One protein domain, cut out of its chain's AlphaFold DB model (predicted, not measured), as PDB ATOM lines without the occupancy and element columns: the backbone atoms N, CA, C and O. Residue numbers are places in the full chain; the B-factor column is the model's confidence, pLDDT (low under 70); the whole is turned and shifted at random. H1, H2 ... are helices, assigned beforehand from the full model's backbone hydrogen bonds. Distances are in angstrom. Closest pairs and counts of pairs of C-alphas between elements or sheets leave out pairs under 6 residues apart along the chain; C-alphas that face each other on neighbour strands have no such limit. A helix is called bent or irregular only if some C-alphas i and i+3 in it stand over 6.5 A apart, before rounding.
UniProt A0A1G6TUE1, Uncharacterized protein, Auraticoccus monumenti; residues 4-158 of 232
ATOM      1  N   VAL A   4     119.092 165.166 131.989       72.38
ATOM      2  CA  VAL A   4     120.414 164.661 132.402       72.38
ATOM      3  C   VAL A   4     121.346 165.807 132.803       72.38
ATOM      4  O   VAL A   4     122.014 165.735 133.831       72.38
ATOM      5  N   GLU A   5     121.360 166.888 132.026       73.62
ATOM      6  CA  GLU A   5     122.135 168.095 132.326       73.62
ATOM      7  C   GLU A   5     121.663 168.762 133.628       73.62
ATOM      8  O   GLU A   5     122.484 169.123 134.472       73.62
ATOM      9  N   LEU A   6     120.343 168.852 133.834       82.62
ATOM     10  CA  LEU A   6     119.766 169.350 135.082       82.62
ATOM     11  C   LEU A   6     120.191 168.490 136.278       82.62
ATOM     12  O   LEU A   6     120.632 169.039 137.286       82.62
ATOM     13  N   LEU A   7     120.100 167.162 136.164       81.94
ATOM     14  CA  LEU A   7     120.511 166.240 137.223       81.94
ATOM     15  C   LEU A   7     121.993 166.410 137.582       81.94
ATOM     16  O   LEU A   7     122.334 166.508 138.759       81.94
ATOM     17  N   HIS A   8     122.875 166.494 136.582       76.00
ATOM     18  CA  HIS A   8     124.298 166.736 136.818       76.00
ATOM     19  C   HIS A   8     124.546 168.070 137.512       76.00
ATOM     20  O   HIS A   8     125.338 168.126 138.449       76.00
ATOM     21  N   ARG A   9     123.855 169.133 137.095       82.50
ATOM     22  CA  ARG A   9     123.998 170.452 137.710       82.50
ATOM     23  C   ARG A   9     123.525 170.459 139.164       82.50
ATOM     24  O   ARG A   9     124.226 171.013 140.005       82.50
ATOM     25  N   LEU A  10     122.391 169.819 139.458       85.00
ATOM     26  CA  LEU A  10     121.876 169.663 140.823       85.00
ATOM     27  C   LEU A  10     122.850 168.867 141.698       85.00
ATOM     28  O   LEU A  10     123.148 169.293 142.805       85.00
ATOM     29  N   ASN A  11     123.410 167.763 141.204       82.38
ATOM     30  CA  ASN A  11     124.377 166.971 141.974       82.38
ATOM     31  C   ASN A  11     125.730 167.678 142.152       82.38
ATOM     32  O   ASN A  11     126.353 167.570 143.208       82.38
ATOM     33  N   ALA A  12     126.191 168.426 141.149       77.44
ATOM     34  CA  ALA A  12     127.417 169.213 141.252       77.44
ATOM     35  C   ALA A  12     127.266 170.364 142.256       77.44
ATOM     36  O   ALA A  12     128.190 170.653 143.012       77.44
ATOM     37  N   GLU A  13     126.109 171.027 142.269       90.75
ATOM     38  CA  GLU A  13     125.783 172.014 143.296       90.75
ATOM     39  C   GLU A  13     125.630 171.358 144.672       90.75
ATOM     40  O   GLU A  13     126.273 171.823 145.610       90.75
ATOM     41  N   TRP A  14     124.927 170.223 144.774       90.38
ATOM     42  CA  TRP A  14     124.813 169.465 146.023       90.38
ATOM     43  C   TRP A  14     126.176 169.131 146.614       90.38
ATOM     44  O   TRP A  14     126.374 169.310 147.802       90.38
ATOM     45  N   SER A  15     127.136 168.691 145.798       81.12
ATOM     46  CA  SER A  15     128.466 168.303 146.287       81.12
ATOM     47  C   SER A  15     129.190 169.450 147.005       81.12
ATOM     48  O   SER A  15     129.954 169.207 147.932       81.12
ATOM     49  N   ARG A  16     128.925 170.706 146.614       83.75
ATOM     50  CA  ARG A  16     129.447 171.895 147.309       83.75
ATOM     51  C   ARG A  16     128.623 172.228 148.550       83.75
ATOM     52  O   ARG A  16     129.185 172.501 149.604       83.75
ATOM     53  N   THR A  17     127.300 172.178 148.432       89.31
ATOM     54  CA  THR A  17     126.366 172.485 149.525       89.31
ATOM     55  C   THR A  17     126.469 171.476 150.673       89.31
ATOM     56  O   THR A  17     126.441 171.862 151.835       89.31
ATOM     57  N   ALA A  18     126.682 170.197 150.359       82.69
ATOM     58  CA  ALA A  18     126.732 169.081 151.297       82.69
ATOM     59  C   ALA A  18     127.870 169.175 152.315       82.69
ATOM     60  O   ALA A  18     127.758 168.566 153.369       82.69
ATOM     61  N   VAL A  19     128.938 169.918 152.013       78.12
ATOM     62  CA  VAL A  19     130.085 170.131 152.913       78.12
ATOM     63  C   VAL A  19     130.094 171.524 153.563       78.12
ATOM     64  O   VAL A  19     130.917 171.783 154.443       78.12
ATOM     65  N   GLY A  20     129.197 172.420 153.128       83.25
ATOM     66  CA  GLY A  20     129.015 173.774 153.661       83.25
ATOM     67  C   GLY A  20     127.990 173.835 154.799       83.25
ATOM     68  O   GLY A  20     127.659 172.817 155.390       83.25
ATOM     69  N   GLY A  21     127.494 175.035 155.129       83.31
ATOM     70  CA  GLY A  21     126.315 175.206 156.000       83.31
ATOM     71  C   GLY A  21     126.460 174.737 157.454       83.31
ATOM     72  O   GLY A  21     125.454 174.507 158.114       83.31
ATOM     73  N   ARG A  22     127.691 174.584 157.968       88.44
ATOM     74  CA  ARG A  22     127.958 174.074 159.330       88.44
ATOM     75  C   ARG A  22     127.185 174.816 160.418       88.44
ATOM     76  O   ARG A  22     126.570 174.173 161.247       88.44
ATOM     77  N   ALA A  23     127.160 176.148 160.373       93.00
ATOM     78  CA  ALA A  23     126.465 176.948 161.382       93.00
ATOM     79  C   ALA A  23     124.944 176.704 161.410       93.00
ATOM     80  O   ALA A  23     124.338 176.737 162.481       93.00
ATOM     81  N   ASP A  24     124.329 176.447 160.252       95.75
ATOM     82  CA  ASP A  24     122.904 176.118 160.171       95.75
ATOM     83  C   ASP A  24     122.659 174.709 160.711       95.75
ATOM     84  O   ASP A  24     121.768 174.507 161.531       95.75
ATOM     85  N   VAL A  25     123.500 173.747 160.327       96.38
ATOM     86  CA  VAL A  25     123.371 172.353 160.772       96.38
ATOM     87  C   VAL A  25     123.648 172.198 162.267       96.38
ATOM     88  O   VAL A  25     122.918 171.469 162.928       96.38
ATOM     89  N   ASP A  26     124.631 172.910 162.819       95.75
ATOM     90  CA  ASP A  26     124.912 172.921 164.258       95.75
ATOM     91  C   ASP A  26     123.695 173.436 165.045       95.75
ATOM     92  O   ASP A  26     123.344 172.895 166.095       95.75
ATOM     93  N   ARG A  27     123.002 174.452 164.512       95.88
ATOM     94  CA  ARG A  27     121.752 174.963 165.089       95.88
ATOM     95  C   ARG A  27     120.637 173.928 164.992       95.88
ATOM     96  O   ARG A  27     119.985 173.650 165.992       95.88
ATOM     97  N   TRP A  28     120.453 173.324 163.821       97.69
ATOM     98  CA  TRP A  28     119.449 172.281 163.609       97.69
ATOM     99  C   TRP A  28     119.657 171.079 164.532       97.69
ATOM    100  O   TRP A  28     118.693 170.583 165.102       97.69
ATOM    101  N   ALA A  29     120.903 170.652 164.737       96.56
ATOM    102  CA  ALA A  29     121.257 169.568 165.650       96.56
ATOM    103  C   ALA A  29     120.936 169.887 167.122       96.56
ATOM    104  O   ALA A  29     120.750 168.969 167.919       96.56
ATOM    105  N   GLY A  30     120.870 171.172 167.490       96.56
ATOM    106  CA  GLY A  30     120.411 171.627 168.804       96.56
ATOM    107  C   GLY A  30     118.885 171.719 168.944       96.56
ATOM    108  O   GLY A  30     118.383 171.682 170.065       96.56
ATOM    109  N   GLU A  31     118.151 171.836 167.834       96.88
ATOM    110  CA  GLU A  31     116.688 171.999 167.804       96.88
ATOM    111  C   GLU A  31     115.939 170.675 167.577       96.88
ATOM    112  O   GLU A  31     114.865 170.475 168.144       96.88
ATOM    113  N   GLU A  32     116.495 169.768 166.770       97.50
ATOM    114  CA  GLU A  32     115.875 168.499 166.380       97.50
ATOM    115  C   GLU A  32     116.737 167.305 166.828       97.50
ATOM    116  O   GLU A  32     117.817 167.079 166.272       97.50
ATOM    117  N   PRO A  33     116.267 166.489 167.793       96.88
ATOM    118  CA  PRO A  33     117.009 165.335 168.300       96.88
ATOM    119  C   PRO A  33     117.439 164.327 167.228       96.88
ATOM    120  O   PRO A  33     118.506 163.726 167.356       96.88
ATOM    121  N   ALA A  34     116.656 164.148 166.156       94.25
ATOM    122  CA  ALA A  34     117.018 163.259 165.049       94.25
ATOM    123  C   ALA A  34     118.272 163.715 164.274       94.25
ATOM    124  O   ALA A  34     118.846 162.934 163.515       94.25
ATOM    125  N   LEU A  35     118.699 164.968 164.459       96.94
ATOM    126  CA  LEU A  35     119.881 165.560 163.832       96.94
ATOM    127  C   LEU A  35     121.076 165.664 164.786       96.94
ATOM    128  O   LEU A  35     122.100 166.248 164.423       96.94
ATOM    129  N   ALA A  36     120.979 165.099 165.991       94.81
ATOM    130  CA  ALA A  36     122.066 165.123 166.959       94.81
ATOM    131  C   ALA A  36     123.359 164.532 166.364       94.81
ATOM    132  O   ALA A  36     123.398 163.392 165.901       94.81
ATOM    133  N   GLY A  37     124.440 165.316 166.395       91.44
ATOM    134  CA  GLY A  37     125.754 164.917 165.879       91.44
ATOM    135  C   GLY A  37     125.984 165.181 164.387       91.44
ATOM    136  O   GLY A  37     127.120 165.028 163.927       91.44
ATOM    137  N   CYS A  38     124.970 165.626 163.639       93.69
ATOM    138  CA  CYS A  38     125.154 166.131 162.280       93.69
ATOM    139  C   CYS A  38     126.007 167.403 162.295       93.69
ATOM    140  O   CYS A  38     125.829 168.263 163.152       93.69
ATOM    141  N   ARG A  39     126.922 167.539 161.329       92.44
ATOM    142  CA  ARG A  39     127.770 168.737 161.170       92.44
ATOM    143  C   ARG A  39     127.653 169.360 159.789       92.44
ATOM    144  O   ARG A  39     128.107 170.476 159.563       92.44
ATOM    145  N   THR A  40     127.097 168.627 158.836       93.38
ATOM    146  CA  THR A  40     126.970 169.055 157.451       93.38
ATOM    147  C   THR A  40     125.597 168.692 156.885       93.38
ATOM    148  O   THR A  40     124.951 167.764 157.379       93.38
ATOM    149  N   PRO A  41     125.126 169.372 155.823       94.19
ATOM    150  CA  PRO A  41     123.881 169.005 155.157       94.19
ATOM    151  C   PRO A  41     123.925 167.586 154.578       94.19
ATOM    152  O   PRO A  41     122.885 166.943 154.449       94.19
ATOM    153  N   GLY A  42     125.123 167.085 154.249       90.19
ATOM    154  CA  GLY A  42     125.339 165.684 153.898       90.19
ATOM    155  C   GLY A  42     124.986 164.725 155.038       90.19
ATOM    156  O   GLY A  42     124.292 163.742 154.792       90.19
ATOM    157  N   ASP A  43     125.388 165.041 156.274       89.69
ATOM    158  CA  ASP A  43     125.042 164.244 157.461       89.69
ATOM    159  C   ASP A  43     123.523 164.243 157.690       89.69
ATOM    160  O   ASP A  43     122.914 163.190 157.853       89.69
ATOM    161  N   VAL A  44     122.892 165.419 157.588       94.56
ATOM    162  CA  VAL A  44     121.431 165.573 157.708       94.56
ATOM    163  C   VAL A  44     120.698 164.725 156.668       94.56
ATOM    164  O   VAL A  44     119.743 164.022 156.997       94.56
ATOM    165  N   LEU A  45     121.150 164.753 155.409       91.50
ATOM    166  CA  LEU A  45     120.589 163.917 154.348       91.50
ATOM    167  C   LEU A  45     120.735 162.421 154.673       91.50
ATOM    168  O   LEU A  45     119.811 161.652 154.415       91.50
ATOM    169  N   ALA A  46     121.870 162.013 155.242       86.75
ATOM    170  CA  ALA A  46     122.134 160.625 155.614       86.75
ATOM    171  C   ALA A  46     121.257 160.128 156.779       86.75
ATOM    172  O   ALA A  46     121.022 158.925 156.878       86.75
ATOM    173  N   CYS A  47     120.720 161.022 157.615       88.38
ATOM    174  CA  CYS A  47     119.776 160.673 158.682       88.38
ATOM    175  C   CYS A  47     118.352 160.384 158.177       88.38
ATOM    176  O   CYS A  47     117.593 159.688 158.853       88.38
ATOM    177  N   VAL A  48     117.976 160.881 156.989       89.19
ATOM    178  CA  VAL A  48     116.603 160.761 156.462       89.19
ATOM    179  C   VAL A  48     116.093 159.312 156.437       89.19
ATOM    180  O   VAL A  48     114.964 159.104 156.864       89.19
ATOM    181  N   PRO A  49     116.844 158.286 155.991       83.31
ATOM    182  CA  PRO A  49     116.333 156.913 155.978       83.31
ATOM    183  C   PRO A  49     116.031 156.336 157.370       83.31
ATOM    184  O   PRO A  49     115.145 155.497 157.488       83.31
ATOM    185  N   GLY A  50     116.752 156.768 158.413       80.56
ATOM    186  CA  GLY A  50     116.578 156.251 159.775       80.56
ATOM    187  C   GLY A  50     115.362 156.835 160.494       80.56
ATOM    188  O   GLY A  50     114.682 156.130 161.235       80.56
ATOM    189  N   THR A  51     115.068 158.114 160.255       87.19
ATOM    190  CA  THR A  51     113.960 158.844 160.897       87.19
ATOM    191  C   THR A  51     113.325 159.847 159.920       87.19
ATOM    192  O   THR A  51     113.430 161.062 160.125       87.19
ATOM    193  N   PRO A  52     112.677 159.373 158.836       89.44
ATOM    194  CA  PRO A  52     112.292 160.216 157.702       89.44
ATOM    195  C   PRO A  52     111.302 161.308 158.079       89.44
ATOM    196  O   PRO A  52     111.513 162.461 157.712       89.44
ATOM    197  N   ASP A  53     110.254 160.979 158.832       93.06
ATOM    198  CA  ASP A  53     109.219 161.953 159.175       93.06
ATOM    199  C   ASP A  53     109.730 163.044 160.113       93.06
ATOM    200  O   ASP A  53     109.395 164.205 159.900       93.06
ATOM    201  N   ALA A  54     110.576 162.711 161.091       95.50
ATOM    202  CA  ALA A  54     111.163 163.702 161.996       95.50
ATOM    203  C   ALA A  54     112.043 164.693 161.217       95.50
ATOM    204  O   ALA A  54     111.793 165.898 161.217       95.50
ATOM    205  N   VAL A  55     113.010 164.168 160.457       97.25
ATOM    206  CA  VAL A  55     113.968 164.988 159.706       97.25
ATOM    207  C   VAL A  55     113.271 165.801 158.615       97.25
ATOM    208  O   VAL A  55     113.503 167.003 158.490       97.25
ATOM    209  N   LEU A  56     112.396 165.183 157.820       97.94
ATOM    210  CA  LEU A  56     111.728 165.886 156.725       97.94
ATOM    211  C   LEU A  56     110.681 166.874 157.231       97.94
ATOM    212  O   LEU A  56     110.577 167.948 156.647       97.94
ATOM    213  N   SER A  57     109.950 166.576 158.311       98.12
ATOM    214  CA  SER A  57     109.032 167.555 158.911       98.12
ATOM    215  C   SER A  57     109.781 168.790 159.389       98.12
ATOM    216  O   SER A  57     109.362 169.908 159.087       98.12
ATOM    217  N   PHE A  58     110.912 168.591 160.075       98.44
ATOM    218  CA  PHE A  58     111.769 169.678 160.528       98.44
ATOM    219  C   PHE A  58     112.249 170.535 159.348       98.44
ATOM    220  O   PHE A  58     112.005 171.741 159.314       98.44
ATOM    221  N   LEU A  59     112.848 169.917 158.325       98.56
ATOM    222  CA  LEU A  59     113.383 170.637 157.164       98.56
ATOM    223  C   LEU A  59     112.298 171.344 156.341       98.56
ATOM    224  O   LEU A  59     112.506 172.464 155.876       98.56
ATOM    225  N   VAL A  60     111.130 170.718 156.167       98.62
ATOM    226  CA  VAL A  60     109.971 171.352 155.520       98.62
ATOM    227  C   VAL A  60     109.510 172.557 156.340       98.62
ATOM    228  O   VAL A  60     109.257 173.613 155.767       98.62
ATOM    229  N   GLY A  61     109.466 172.439 157.670       98.31
ATOM    230  CA  GLY A  61     109.130 173.542 158.570       98.31
ATOM    231  C   GLY A  61     110.102 174.716 158.438       98.31
ATOM    232  O   GLY A  61     109.664 175.851 158.254       98.31
ATOM    233  N   ARG A  62     111.416 174.448 158.433       98.06
ATOM    234  CA  ARG A  62     112.460 175.464 158.197       98.06
ATOM    235  C   ARG A  62     112.305 176.133 156.827       98.06
ATOM    236  O   ARG A  62     112.335 177.355 156.728       98.06
ATOM    237  N   ALA A  63     112.073 175.348 155.773       98.25
ATOM    238  CA  ALA A  63     111.867 175.869 154.422       98.25
ATOM    239  C   ALA A  63     110.628 176.779 154.317       98.25
ATOM    240  O   ALA A  63     110.652 177.769 153.587       98.25
ATOM    241  N   GLN A  64     109.554 176.458 155.046       98.00
ATOM    242  CA  GLN A  64     108.310 177.235 155.077       98.00
ATOM    243  C   GLN A  64     108.396 178.490 155.953       98.00
ATOM    244  O   GLN A  64     107.771 179.496 155.623       98.00
ATOM    245  N   ALA A  65     109.154 178.443 157.053       95.75
ATOM    246  CA  ALA A  65     109.325 179.573 157.966       95.75
ATOM    247  C   ALA A  65     110.065 180.760 157.319       95.75
ATOM    248  O   ALA A  65     109.894 181.901 157.748       95.75
ATOM    249  N   GLY A  66     110.859 180.501 156.274       88.38
ATOM    250  CA  GLY A  66     111.739 181.500 155.675       88.38
ATOM    251  C   GLY A  66     112.971 181.778 156.544       88.38
ATOM    252  O   GLY A  66     113.241 181.074 157.515       88.38
ATOM    253  N   GLY A  67     113.747 182.798 156.175       91.81
ATOM    254  CA  GLY A  67     115.009 183.132 156.842       91.81
ATOM    255  C   GLY A  67     116.245 182.613 156.107       91.81
ATOM    256  O   GLY A  67     116.166 182.169 154.961       91.81
ATOM    257  N   GLU A  68     117.399 182.728 156.762       91.62
ATOM    258  CA  GLU A  68     118.720 182.524 156.148       91.62
ATOM    259  C   GLU A  68     118.968 181.068 155.718       91.62
ATOM    260  O   GLU A  68     119.553 180.823 154.666       91.62
ATOM    261  N   ASP A  69     118.453 180.100 156.475       95.44
ATOM    262  CA  ASP A  69     118.660 178.665 156.259       95.44
ATOM    263  C   ASP A  69     117.509 177.986 155.493       95.44
ATOM    264  O   ASP A  69     117.609 176.814 155.125       95.44
ATOM    265  N   ALA A  70     116.419 178.705 155.203       96.56
ATOM    266  CA  ALA A  70     115.234 178.146 154.546       96.56
ATOM    267  C   ALA A  70     115.551 177.562 153.163       96.56
ATOM    268  O   ALA A  70     115.055 176.491 152.794       96.56
ATOM    269  N   GLN A  71     116.419 178.237 152.404       95.94
ATOM    270  CA  GLN A  71     116.860 177.746 151.102       95.94
ATOM    271  C   GLN A  71     117.660 176.447 151.241       95.94
ATOM    272  O   GLN A  71     117.449 175.518 150.458       95.94
ATOM    273  N   LEU A  72     118.539 176.360 152.245       97.44
ATOM    274  CA  LEU A  72     119.328 175.164 152.515       97.44
ATOM    275  C   LEU A  72     118.423 174.002 152.941       97.44
ATOM    276  O   LEU A  72     118.523 172.918 152.370       97.44
ATOM    277  N   ALA A  73     117.489 174.233 153.864       98.12
ATOM    278  CA  ALA A  73     116.557 173.211 154.331       98.12
ATOM    279  C   ALA A  73     115.708 172.637 153.185       98.12
ATOM    280  O   ALA A  73     115.674 171.422 152.971       98.12
ATOM    281  N   GLY A  74     115.102 173.508 152.369       97.94
ATOM    282  CA  GLY A  74     114.349 173.084 151.186       97.94
ATOM    283  C   GLY A  74     115.225 172.326 150.186       97.94
ATOM    284  O   GLY A  74     114.797 171.331 149.598       97.94
ATOM    285  N   ARG A  75     116.487 172.740 150.027       97.25
ATOM    286  CA  ARG A  75     117.446 172.077 149.141       97.25
ATOM    287  C   ARG A  75     117.814 170.665 149.603       97.25
ATOM    288  O   ARG A  75     117.961 169.793 148.739       97.25
ATOM    289  N   VAL A  76     117.937 170.424 150.912       97.38
ATOM    290  CA  VAL A  76     118.159 169.082 151.487       97.38
ATOM    291  C   VAL A  76     116.957 168.177 151.203       97.38
ATOM    292  O   VAL A  76     117.140 167.062 150.718       97.38
ATOM    293  N   VAL A  77     115.726 168.673 151.393       98.12
ATOM    294  CA  VAL A  77     114.498 167.922 151.061       98.12
ATOM    295  C   VAL A  77     114.460 167.570 149.572       98.12
ATOM    296  O   VAL A  77     114.245 166.415 149.209       98.12
ATOM    297  N   VAL A  78     114.742 168.535 148.689       97.25
ATOM    298  CA  VAL A  78     114.825 168.268 147.244       97.25
ATOM    299  C   VAL A  78     115.871 167.199 146.940       97.25
ATOM    300  O   VAL A  78     115.594 166.321 146.125       97.25
ATOM    301  N   GLN A  79     117.037 167.219 147.598       95.25
ATOM    302  CA  GLN A  79     118.054 166.185 147.395       95.25
ATOM    303  C   GLN A  79     117.553 164.801 147.815       95.25
ATOM    304  O   GLN A  79     117.726 163.847 147.057       95.25
ATOM    305  N   ALA A  80     116.909 164.701 148.981       94.31
ATOM    306  CA  ALA A  80     116.371 163.447 149.507       94.31
ATOM    307  C   ALA A  80     115.355 162.802 148.553       94.31
ATOM    308  O   ALA A  80     115.301 161.582 148.418       94.31
ATOM    309  N   LEU A  81     114.577 163.621 147.843       95.25
ATOM    310  CA  LEU A  81     113.556 163.169 146.898       95.25
ATOM    311  C   LEU A  81     114.009 163.171 145.426       95.25
ATOM    312  O   LEU A  81     113.260 162.712 144.558       95.25
ATOM    313  N   LEU A  82     115.228 163.628 145.114       92.94
ATOM    314  CA  LEU A  82     115.696 163.813 143.735       92.94
ATOM    315  C   LEU A  82     115.700 162.504 142.939       92.94
ATOM    316  O   LEU A  82     115.253 162.480 141.790       92.94
ATOM    317  N   GLY A  83     116.144 161.404 143.554       85.50
ATOM    318  CA  GLY A  83     116.130 160.081 142.923       85.50
ATOM    319  C   GLY A  83     114.724 159.672 142.473       85.50
ATOM    320  O   GLY A  83     114.532 159.229 141.338       85.50
ATOM    321  N   LYS A  84     113.711 159.928 143.309       87.25
ATOM    322  CA  LYS A  84     112.309 159.659 142.974       87.25
ATOM    323  C   LYS A  84     111.814 160.540 141.829       87.25
ATOM    324  O   LYS A  84     111.112 160.046 140.948       87.25
ATOM    325  N   MET A  85     112.199 161.817 141.798       94.12
ATOM    326  CA  MET A  85     111.837 162.724 140.701       94.12
ATOM    327  C   MET A  85     112.423 162.255 139.364       94.12
ATOM    328  O   MET A  85     111.739 162.310 138.344       94.12
ATOM    329  N   VAL A  86     113.650 161.722 139.365       85.62
ATOM    330  CA  VAL A  86     114.265 161.115 138.172       85.62
ATOM    331  C   VAL A  86     113.468 159.905 137.688       85.62
ATOM    332  O   VAL A  86     113.224 159.785 136.489       85.62
ATOM    333  N   LEU A  87     113.043 159.020 138.595       84.38
ATOM    334  CA  LEU A  87     112.238 157.847 138.235       84.38
ATOM    335  C   LEU A  87     110.889 158.248 137.628       84.38
ATOM    336  O   LEU A  87     110.504 157.716 136.587       84.38
ATOM    337  N   LEU A  88     110.198 159.213 138.240       84.69
ATOM    338  CA  LEU A  88     108.921 159.713 137.731       84.69
ATOM    339  C   LEU A  88     109.082 160.367 136.355       84.69
ATOM    340  O   LEU A  88     108.352 160.017 135.434       84.69
ATOM    341  N   ALA A  89     110.081 161.233 136.190       86.62
ATOM    342  CA  ALA A  89     110.349 161.905 134.922       86.62
ATOM    343  C   ALA A  89     110.752 160.937 133.798       86.62
ATOM    344  O   ALA A  89     110.445 161.187 132.641       86.62
ATOM    345  N   ARG A  90     111.429 159.821 134.103       82.50
ATOM    346  CA  ARG A  90     111.756 158.790 133.097       82.50
ATOM    347  C   ARG A  90     110.528 158.016 132.623       82.50
ATOM    348  O   ARG A  90     110.482 157.605 131.468       82.50
ATOM    349  N   ALA A  91     109.568 157.788 133.516       79.19
ATOM    350  CA  ALA A  91     108.323 157.095 133.196       79.19
ATOM    351  C   ALA A  91     107.292 158.010 132.508       79.19
ATOM    352  O   ALA A  91     106.294 157.524 131.973       79.19
ATOM    353  N   ASP A  92     107.517 159.322 132.529       81.69
ATOM    354  CA  ASP A  92     106.622 160.341 131.997       81.69
ATOM    355  C   ASP A  92     107.081 160.801 130.605       81.69
ATOM    356  O   ASP A  92     108.205 161.252 130.412       81.69
ATOM    357  N   ARG A  93     106.203 160.678 129.603       85.62
ATOM    358  CA  ARG A  93     106.507 161.096 128.221       85.62
ATOM    359  C   ARG A  93     106.190 162.567 127.953       85.62
ATOM    360  O   ARG A  93     106.553 163.069 126.892       85.62
ATOM    361  N   ARG A  94     105.450 163.226 128.849       89.31
ATOM    362  CA  ARG A  94     104.898 164.576 128.652       89.31
ATOM    363  C   ARG A  94     105.613 165.627 129.495       89.31
ATOM    364  O   ARG A  94     105.615 166.787 129.097       89.31
ATOM    365  N   SER A  95     106.231 165.224 130.603       92.19
ATOM    366  CA  SER A  95     106.979 166.114 131.495       92.19
ATOM    367  C   SER A  95     108.386 165.609 131.782       92.19
ATOM    368  O   SER A  95     108.644 164.410 131.843       92.19
ATOM    369  N   GLY A  96     109.309 166.549 131.970       90.12
ATOM    370  CA  GLY A  96     110.710 166.275 132.267       90.12
ATOM    371  C   GLY A  96     111.057 166.444 133.746       90.12
ATOM    372  O   GLY A  96     110.257 166.894 134.562       90.12
ATOM    373  N   LEU A  97     112.314 166.147 134.096       92.69
ATOM    374  CA  LEU A  97     112.823 166.298 135.469       92.69
ATOM    375  C   LEU A  97     112.636 167.720 136.020       92.69
ATOM    376  O   LEU A  97     112.385 167.882 137.210       92.69
ATOM    377  N   GLY A  98     112.750 168.740 135.164       93.94
ATOM    378  CA  GLY A  98     112.540 170.135 135.555       93.94
ATOM    379  C   GLY A  98     111.145 170.387 136.120       93.94
ATOM    380  O   GLY A  98     111.029 171.055 137.146       93.94
ATOM    381  N   ASP A  99     110.113 169.796 135.517       96.25
ATOM    382  CA  ASP A  99     108.721 169.953 135.952       96.25
ATOM    383  C   ASP A  99     108.512 169.303 137.322       96.25
ATOM    384  O   ASP A  99     107.985 169.921 138.243       96.25
ATOM    385  N   TYR A 100     109.027 168.081 137.496       97.25
ATOM    386  CA  TYR A 100     108.956 167.357 138.765       97.25
ATOM    387  C   TYR A 100     109.721 168.061 139.893       97.25
ATOM    388  O   TYR A 100     109.190 168.190 140.990       97.25
ATOM    389  N   VAL A 101     110.937 168.558 139.641       97.50
ATOM    390  CA  VAL A 101     111.715 169.302 140.651       97.50
ATOM    391  C   VAL A 101     111.036 170.627 141.007       97.50
ATOM    392  O   VAL A 101     110.980 170.987 142.183       97.50
ATOM    393  N   SER A 102     110.474 171.328 140.019       97.50
ATOM    394  CA  SER A 102     109.755 172.588 140.248       97.50
ATOM    395  C   SER A 102     108.484 172.354 141.066       97.50
ATOM    396  O   SER A 102     108.234 173.055 142.046       97.50
ATOM    397  N   GLN A 103     107.710 171.321 140.725       98.19
ATOM    398  CA  GLN A 103     106.530 170.953 141.498       98.19
ATOM    399  C   GLN A 103     106.884 170.465 142.899       98.19
ATOM    400  O   GLN A 103     106.176 170.825 143.836       98.19
ATOM    401  N   LEU A 104     107.977 169.715 143.070       98.56
ATOM    402  CA  LEU A 104     108.444 169.285 144.387       98.56
ATOM    403  C   LEU A 104     108.743 170.489 145.279       98.56
ATOM    404  O   LEU A 104     108.265 170.532 146.409       98.56
ATOM    405  N   TRP A 105     109.457 171.492 144.762       98.44
ATOM    406  CA  TRP A 105     109.699 172.740 145.487       98.44
ATOM    407  C   TRP A 105     108.387 173.410 145.922       98.44
ATOM    408  O   TRP A 105     108.200 173.737 147.094       98.44
ATOM    409  N   CYS A 106     107.422 173.526 145.005       98.38
ATOM    410  CA  CYS A 106     106.096 174.059 145.315       98.38
ATOM    411  C   CYS A 106     105.325 173.211 146.342       98.38
ATOM    412  O   CYS A 106     104.512 173.761 147.087       98.38
ATOM    413  N   GLN A 107     105.513 171.888 146.372       98.38
ATOM    414  CA  GLN A 107     104.888 171.030 147.381       98.38
ATOM    415  C   GLN A 107     105.539 171.209 148.747       98.38
ATOM    416  O   GLN A 107     104.810 171.347 149.721       98.38
ATOM    417  N   VAL A 108     106.871 171.288 148.825       98.38
ATOM    418  CA  VAL A 108     107.594 171.552 150.082       98.38
ATOM    419  C   VAL A 108     107.064 172.822 150.745       98.38
ATOM    420  O   VAL A 108     106.682 172.793 151.911       98.38
ATOM    421  N   LEU A 109     106.921 173.913 149.989       98.19
ATOM    422  CA  LEU A 109     106.452 175.193 150.531       98.19
ATOM    423  C   LEU A 109     104.967 175.219 150.933       98.19
ATOM    424  O   LEU A 109     104.548 176.116 151.657       98.19
ATOM    425  N   ARG A 110     104.153 174.264 150.467       97.00
ATOM    426  CA  ARG A 110     102.701 174.209 150.739       97.00
ATOM    427  C   ARG A 110     102.288 173.011 151.591       97.00
ATOM    428  O   ARG A 110     101.096 172.826 151.848       97.00
ATOM    429  N   TYR A 111     103.246 172.174 151.981       97.56
ATOM    430  CA  TYR A 111     102.975 170.915 152.652       97.56
ATOM    431  C   TYR A 111     102.332 171.154 154.028       97.56
ATOM    432  O   TYR A 111     102.912 171.853 154.859       97.56
ATOM    433  N   PRO A 112     101.144 170.594 154.308       95.81
ATOM    434  CA  PRO A 112     100.420 170.906 155.532       95.81
ATOM    435  C   PRO A 112     100.888 170.024 156.700       95.81
ATOM    436  O   PRO A 112     100.171 169.100 157.085       95.81
ATOM    437  N   LEU A 113     102.052 170.334 157.286       94.06
ATOM    438  CA  LEU A 113     102.687 169.545 158.359       94.06
ATOM    439  C   LEU A 113     101.720 169.165 159.492       94.06
ATOM    440  O   LEU A 113     101.614 167.997 159.848       94.06
ATOM    441  N   GLY A 114     100.926 170.118 159.992       92.00
ATOM    442  CA  GLY A 114      99.970 169.854 161.078       92.00
ATOM    443  C   GLY A 114      98.811 168.917 160.709       92.00
ATOM    444  O   GLY A 114      98.199 168.332 161.594       92.00
ATOM    445  N   ARG A 115      98.493 168.758 159.414       93.00
ATOM    446  CA  ARG A 115      97.442 167.835 158.935       93.00
ATOM    447  C   ARG A 115      97.995 166.496 158.451       93.00
ATOM    448  O   ARG A 115      97.229 165.544 158.354       93.00
ATOM    449  N   ARG A 116      99.278 166.439 158.087       87.75
ATOM    450  CA  ARG A 116      99.961 165.243 157.575       87.75
ATOM    451  C   ARG A 116     101.362 165.145 158.192       87.75
ATOM    452  O   ARG A 116     102.342 165.422 157.508       87.75
ATOM    453  N   PRO A 117     101.464 164.803 159.485       91.56
ATOM    454  CA  PRO A 117     102.752 164.732 160.173       91.56
ATOM    455  C   PRO A 117     103.531 163.442 159.869       91.56
ATOM    456  O   PRO A 117     104.676 163.314 160.287       91.56
ATOM    457  N   ARG A 118     102.902 162.473 159.190       89.88
ATOM    458  CA  ARG A 118     103.464 161.157 158.872       89.88
ATOM    459  C   ARG A 118     103.611 160.945 157.373       89.88
ATOM    460  O   ARG A 118     102.927 161.595 156.570       89.88
ATOM    461  N   SER A 119     104.485 160.015 157.012       89.44
ATOM    462  CA  SER A 119     104.770 159.621 155.634       89.44
ATOM    463  C   SER A 119     105.094 160.833 154.756       89.44
ATOM    464  O   SER A 119     104.617 160.964 153.623       89.44
ATOM    465  N   VAL A 120     105.873 161.777 155.292       93.75
ATOM    466  CA  VAL A 120     106.094 163.105 154.702       93.75
ATOM    467  C   VAL A 120     106.708 162.984 153.317       93.75
ATOM    468  O   VAL A 120     106.207 163.574 152.358       93.75
ATOM    469  N   ALA A 121     107.746 162.155 153.179       91.38
ATOM    470  CA  ALA A 121     108.382 161.904 151.892       91.38
ATOM    471  C   ALA A 121     107.395 161.333 150.868       91.38
ATOM    472  O   ALA A 121     107.328 161.807 149.729       91.38
ATOM    473  N   ALA A 122     106.617 160.330 151.287       86.19
ATOM    474  CA  ALA A 122     105.655 159.650 150.436       86.19
ATOM    475  C   ALA A 122     104.603 160.625 149.904       86.19
ATOM    476  O   ALA A 122     104.365 160.738 148.698       86.19
ATOM    477  N   ASN A 123     104.031 161.392 150.824       89.12
ATOM    478  CA  ASN A 123     103.045 162.411 150.532       89.12
ATOM    479  C   ASN A 123     103.603 163.497 149.602       89.12
ATOM    480  O   ASN A 123     102.944 163.844 148.621       89.12
ATOM    481  N   LEU A 124     104.833 163.973 149.831       96.12
ATOM    482  CA  LEU A 124     105.479 164.971 148.974       96.12
ATOM    483  C   LEU A 124     105.648 164.491 147.529       96.12
ATOM    484  O   LEU A 124     105.253 165.207 146.604       96.12
ATOM    485  N   TRP A 125     106.206 163.297 147.286       93.06
ATOM    486  CA  TRP A 125     106.407 162.843 145.903       93.06
ATOM    487  C   TRP A 125     105.084 162.522 145.201       93.06
ATOM    488  O   TRP A 125     104.958 162.754 143.995       93.06
ATOM    489  N   MET A 126     104.084 162.019 145.931       89.00
ATOM    490  CA  MET A 126     102.756 161.773 145.373       89.00
ATOM    491  C   MET A 126     102.045 163.074 145.013       89.00
ATOM    492  O   MET A 126     101.517 163.181 143.907       89.00
ATOM    493  N   ASP A 127     102.052 164.070 145.898       93.94
ATOM    494  CA  ASP A 127     101.452 165.377 145.627       93.94
ATOM    495  C   ASP A 127     102.176 166.083 144.474       93.94
ATOM    496  O   ASP A 127     101.532 166.682 143.612       93.94
ATOM    497  N   THR A 128     103.495 165.904 144.371       96.44
ATOM    498  CA  THR A 128     104.290 166.362 143.225       96.44
ATOM    499  C   THR A 128     103.815 165.709 141.927       96.44
ATOM    500  O   THR A 128     103.488 166.405 140.967       96.44
ATOM    501  N   ARG A 129     103.697 164.375 141.898       94.12
ATOM    502  CA  ARG A 129     103.196 163.633 140.728       94.12
ATOM    503  C   ARG A 129     101.777 164.060 140.345       94.12
ATOM    504  O   ARG A 129     101.487 164.215 139.162       94.12
ATOM    505  N   LYS A 130     100.891 164.241 141.330       89.62
ATOM    506  CA  LYS A 130      99.514 164.716 141.115       89.62
ATOM    507  C   LYS A 130      99.505 166.112 140.493       89.62
ATOM    508  O   LYS A 130      98.721 166.356 139.581       89.62
ATOM    509  N   ALA A 131     100.369 167.009 140.968       94.06
ATOM    510  CA  ALA A 131     100.471 168.368 140.451       94.06
ATOM    511  C   ALA A 131     100.962 168.395 138.996       94.06
ATOM    512  O   ALA A 131     100.291 168.996 138.163       94.06
ATOM    513  N   VAL A 132     102.036 167.663 138.672       94.50
ATOM    514  CA  VAL A 132     102.532 167.540 137.286       94.50
ATOM    515  C   VAL A 132     101.439 166.998 136.355       94.50
ATOM    516  O   VAL A 132     101.159 167.578 135.310       94.50
ATOM    517  N   ARG A 133     100.737 165.929 136.752       90.81
ATOM    518  CA  ARG A 133      99.635 165.360 135.952       90.81
ATOM    519  C   ARG A 133      98.469 166.322 135.750       90.81
ATOM    520  O   ARG A 133      97.876 166.357 134.674       90.81
ATOM    521  N   ARG A 134      98.150 167.133 136.762       90.00
ATOM    522  CA  ARG A 134      97.129 168.178 136.639       90.00
ATOM    523  C   ARG A 134      97.538 169.237 135.612       90.00
ATOM    524  O   ARG A 134      96.693 169.645 134.823       90.00
ATOM    525  N   GLU A 135      98.806 169.646 135.582       92.06
ATOM    526  CA  GLU A 135      99.328 170.582 134.570       92.06
ATOM    527  C   GLU A 135      99.279 169.992 133.154       92.06
ATOM    528  O   GLU A 135      99.048 170.711 132.185       92.06
ATOM    529  N   GLN A 136      99.385 168.669 133.033       89.62
ATOM    530  CA  GLN A 136      99.186 167.942 131.775       89.62
ATOM    531  C   GLN A 136      97.703 167.806 131.361       89.62
ATOM    532  O   GLN A 136      97.413 167.240 130.299       89.62
ATOM    533  N   GLY A 137      96.760 168.286 132.178       85.62
ATOM    534  CA  GLY A 137      95.318 168.158 131.957       85.62
ATOM    535  C   GLY A 137      94.749 166.770 132.275       85.62
ATOM    536  O   GLY A 137      93.617 166.475 131.893       85.62
ATOM    537  N   GLU A 138      95.506 165.901 132.953       76.69
ATOM    538  CA  GLU A 138      95.012 164.589 133.371       76.69
ATOM    539  C   GLU A 138      94.144 164.710 134.627       76.69
ATOM    540  O   GLU A 138      94.513 165.353 135.615       76.69
ATOM    541  N   LYS A 139      92.990 164.031 134.621       71.44
ATOM    542  CA  LYS A 139      92.220 163.809 135.847       71.44
ATOM    543  C   LYS A 139      92.979 162.809 136.713       71.44
ATOM    544  O   LYS A 139      93.241 161.689 136.282       71.44
ATOM    545  N   VAL A 140      93.332 163.222 137.925       68.06
ATOM    546  CA  VAL A 140      93.962 162.338 138.908       68.06
ATOM    547  C   VAL A 140      92.924 161.958 139.950       68.06
ATOM    548  O   VAL A 140      92.531 162.798 140.757       68.06
ATOM    549  N   GLU A 141      92.488 160.701 139.921       65.12
ATOM    550  CA  GLU A 141      91.569 160.157 140.921       65.12
ATOM    551  C   GLU A 141      92.303 159.922 142.256       65.12
ATOM    552  O   GLU A 141      93.432 159.409 142.262       65.12
ATOM    553  N   PRO A 142      91.717 160.314 143.400       57.72
ATOM    554  CA  PRO A 142      92.313 160.071 144.703       57.72
ATOM    555  C   PRO A 142      92.227 158.583 145.073       57.72
ATOM    556  O   PRO A 142      91.144 158.017 145.173       57.72
ATOM    557  N   LEU A 143      93.383 157.967 145.331       61.91
ATOM    558  CA  LEU A 143      93.476 156.655 145.968       61.91
ATOM    559  C   LEU A 143      93.673 156.858 147.477       61.91
ATOM    560  O   LEU A 143      94.581 157.589 147.878       61.91
ATOM    561  N   LEU A 144      92.822 156.240 148.300       62.12
ATOM    562  CA  LEU A 144      93.017 156.170 149.750       62.12
ATOM    563  C   LEU A 144      93.965 155.008 150.051       62.12
ATOM    564  O   LEU A 144      93.669 153.868 149.705       62.12
ATOM    565  N   VAL A 145      95.107 155.311 150.661       66.25
ATOM    566  CA  VAL A 145      96.144 154.340 151.024       66.25
ATOM    567  C   VAL A 145      96.552 154.621 152.472       66.25
ATOM    568  O   VAL A 145      96.613 155.791 152.849       66.25
ATOM    569  N   GLY A 146      96.771 153.578 153.279       70.81
ATOM    570  CA  GLY A 146      97.241 153.712 154.663       70.81
ATOM    571  C   GLY A 146      98.685 154.217 154.747       70.81
ATOM    572  O   GLY A 146      99.469 153.994 153.822       70.81
ATOM    573  N   ASP A 147      99.028 154.903 155.842       68.38
ATOM    574  CA  ASP A 147     100.359 155.495 156.076       68.38
ATOM    575  C   ASP A 147     101.485 154.440 156.075       68.38
ATOM    576  O   ASP A 147     102.579 154.688 155.580       68.38
ATOM    577  N   ASP A 148     101.203 153.227 156.551       69.12
ATOM    578  CA  ASP A 148     102.116 152.077 156.533       69.12
ATOM    579  C   ASP A 148     102.544 151.693 155.109       69.12
ATOM    580  O   ASP A 148     103.730 151.533 154.816       69.12
ATOM    581  N   VAL A 149     101.580 151.636 154.192       72.62
ATOM    582  CA  VAL A 149     101.835 151.366 152.774       72.62
ATOM    583  C   VAL A 149     102.573 152.538 152.122       72.62
ATOM    584  O   VAL A 149     103.379 152.339 151.213       72.62
ATOM    585  N   LEU A 150     102.325 153.775 152.561       70.31
ATOM    586  CA  LEU A 150     103.043 154.949 152.058       70.31
ATOM    587  C   LEU A 150     104.523 154.930 152.446       70.31
ATOM    588  O   LEU A 150     105.371 155.227 151.597       70.31
ATOM    589  N   ASP A 151     104.826 154.552 153.684       67.31
ATOM    590  CA  ASP A 151     106.192 154.393 154.175       67.31
ATOM    591  C   ASP A 151     106.915 153.266 153.423       67.31
ATOM    592  O   ASP A 151     108.031 153.462 152.932       67.31
ATOM    593  N   GLU A 152     106.255 152.122 153.223       68.62
ATOM    594  CA  GLU A 152     106.802 151.004 152.448       68.62
ATOM    595  C   GLU A 152     107.085 151.407 150.991       68.62
ATOM    596  O   GLU A 152     108.187 151.202 150.476       68.62
ATOM    597  N   LEU A 153     106.127 152.060 150.326       70.69
ATOM    598  CA  LEU A 153     106.297 152.555 148.958       70.69
ATOM    599  C   LEU A 153     107.414 153.591 148.848       70.69
ATOM    600  O   LEU A 153     108.070 153.672 147.805       70.69
ATOM    601  N   TRP A 154     107.616 154.408 149.880       69.81
ATOM    602  CA  TRP A 154     108.735 155.333 149.928       69.81
ATOM    603  C   TRP A 154     110.059 154.574 149.964       69.81
ATOM    604  O   TRP A 154     110.865 154.786 149.054       69.81
ATOM    605  N   VAL A 155     110.238 153.656 150.921       67.50
ATOM    606  CA  VAL A 155     111.449 152.830 151.080       67.50
ATOM    607  C   VAL A 155     111.759 152.050 149.803       67.50
ATOM    608  O   VAL A 155     112.858 152.170 149.268       67.50
ATOM    609  N   LEU A 156     110.775 151.336 149.249       63.66
ATOM    610  CA  LEU A 156     110.924 150.569 148.006       63.66
ATOM    611  C   LEU A 156     111.248 151.444 146.791       63.66
ATOM    612  O   LEU A 156     111.777 150.962 145.790       63.66
ATOM    613  N   SER A 157     110.895 152.729 146.846       61.28
ATOM    614  CA  SER A 157     111.160 153.663 145.758       61.28
ATOM    615  C   SER A 157     112.445 154.458 145.893       61.28
ATOM    616  O   SER A 157     112.810 155.167 144.947       61.28
ATOM    617  N   GLN A 158     113.126 154.358 147.036       57.88
ATOM    618  CA  GLN A 158     114.483 154.853 147.126       57.88
ATOM    619  C   GLN A 158     115.357 153.986 146.215       57.88
ATOM    620  O   GLN A 158     115.249 152.758 146.250       57.88
TER     621      GLN A 158
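Overview. This is residues 4 to 158 of the 232 residues of an uncharacterized protein of Auraticoccus monumenti (UniProt A0A1G6TUE1). Crossed helices pack into one body, with the bent helix H5 and helix H6 at its core. H4 folds back beside the first arm of H5 as a helical hairpin, H7 crosses H6, and H8 packs across the beginning of H7. H2 and H3 lie at one end of the body, and H1 lies along its outside. The printed part has 155 residues with eight named helices, H1 to H8 in order along the chain, and no named strand; the class is all helix. It is compact, with a radius of gyration of the C-alphas of 15.2 A, and spans 44 by 36 by 28 A.

Along the chain. The longest helix, H5, covers residues 70 to 91; by its hydrogen bonds it was assigned as one helix, but it is bent, with C-alphas 80 and 83 7.4 A apart. Its arms are H5a, residues 70 to 80, 15.6 A long, and H5b, residues 83 to 91. Before it come H1, residues 4 to 17, 19.7 A, beginning at C-alpha 4 (120.414, 164.661, 132.402); H2, residues 22 to 31; H3, residues 41 to 47; and H4, residues 52 to 65, 19.6 A. After it come H6, residues 97 to 110, 20.0 A; H7, residues 120 to 135, 22.5 A; and H8, residues 147 to 157, ending at C-alpha 157 (111.160, 153.663, 145.758).

Arrangement. H5a and H5b stand at a steep tilt of 60 degrees. H4 and H5a, a hairpin, touch at a shallow tilt of 33 degrees, only just short of steep, opposite ways; their closest C-alphas, of Ala 63 and Ala 70, are 4.1 A apart. H6 touches H5a, closest at the C-alphas of Gly 74 and Val 108, 7.0 A. With residues 97 to 101 alone it touches H5b, closest at Ala 89 and Leu 97, C-alphas 5.1 A apart. H6 and H7 touch at a steep tilt of 61 degrees, opposite ways, with C-alphas 104 and 128 closest at 5.2 A. H8 touches residues 121 to 123 of H7 alone, about perpendicular at 78 degrees, the closest C-alphas being Ala 122 and Trp 154, 5.3 A. H3 touches H5a, C-alphas 45 and 76 closest at 6.4 A, and H2 and H3 only just touch, with 3 pairs of C-alphas within 8 A, the closest being Val 25 and Pro 41, 6.6 A. H1 and H6 only just touch, only at their ends, with 3 such pairs, C-alphas 6 and 98 closest at 7.3 A. Each O i to N i+4 pair is within hydrogen-bond range in H2, H3, H4, H5a, H5b, H6, H7 and H8; in H1 it is 9 of 10.

Size, cuts and confidence. The C-alphas farthest apart, of Gly 37 and Gly 137, are 45.7 A apart. The printed part has no cut. The link from H7 to H8, 11 residues, is long. The mean pLDDT of the printed part is 88.3; 15 residues are under 70, namely 140 to 145, 147 to 148, 151 to 152 and 154 to 158.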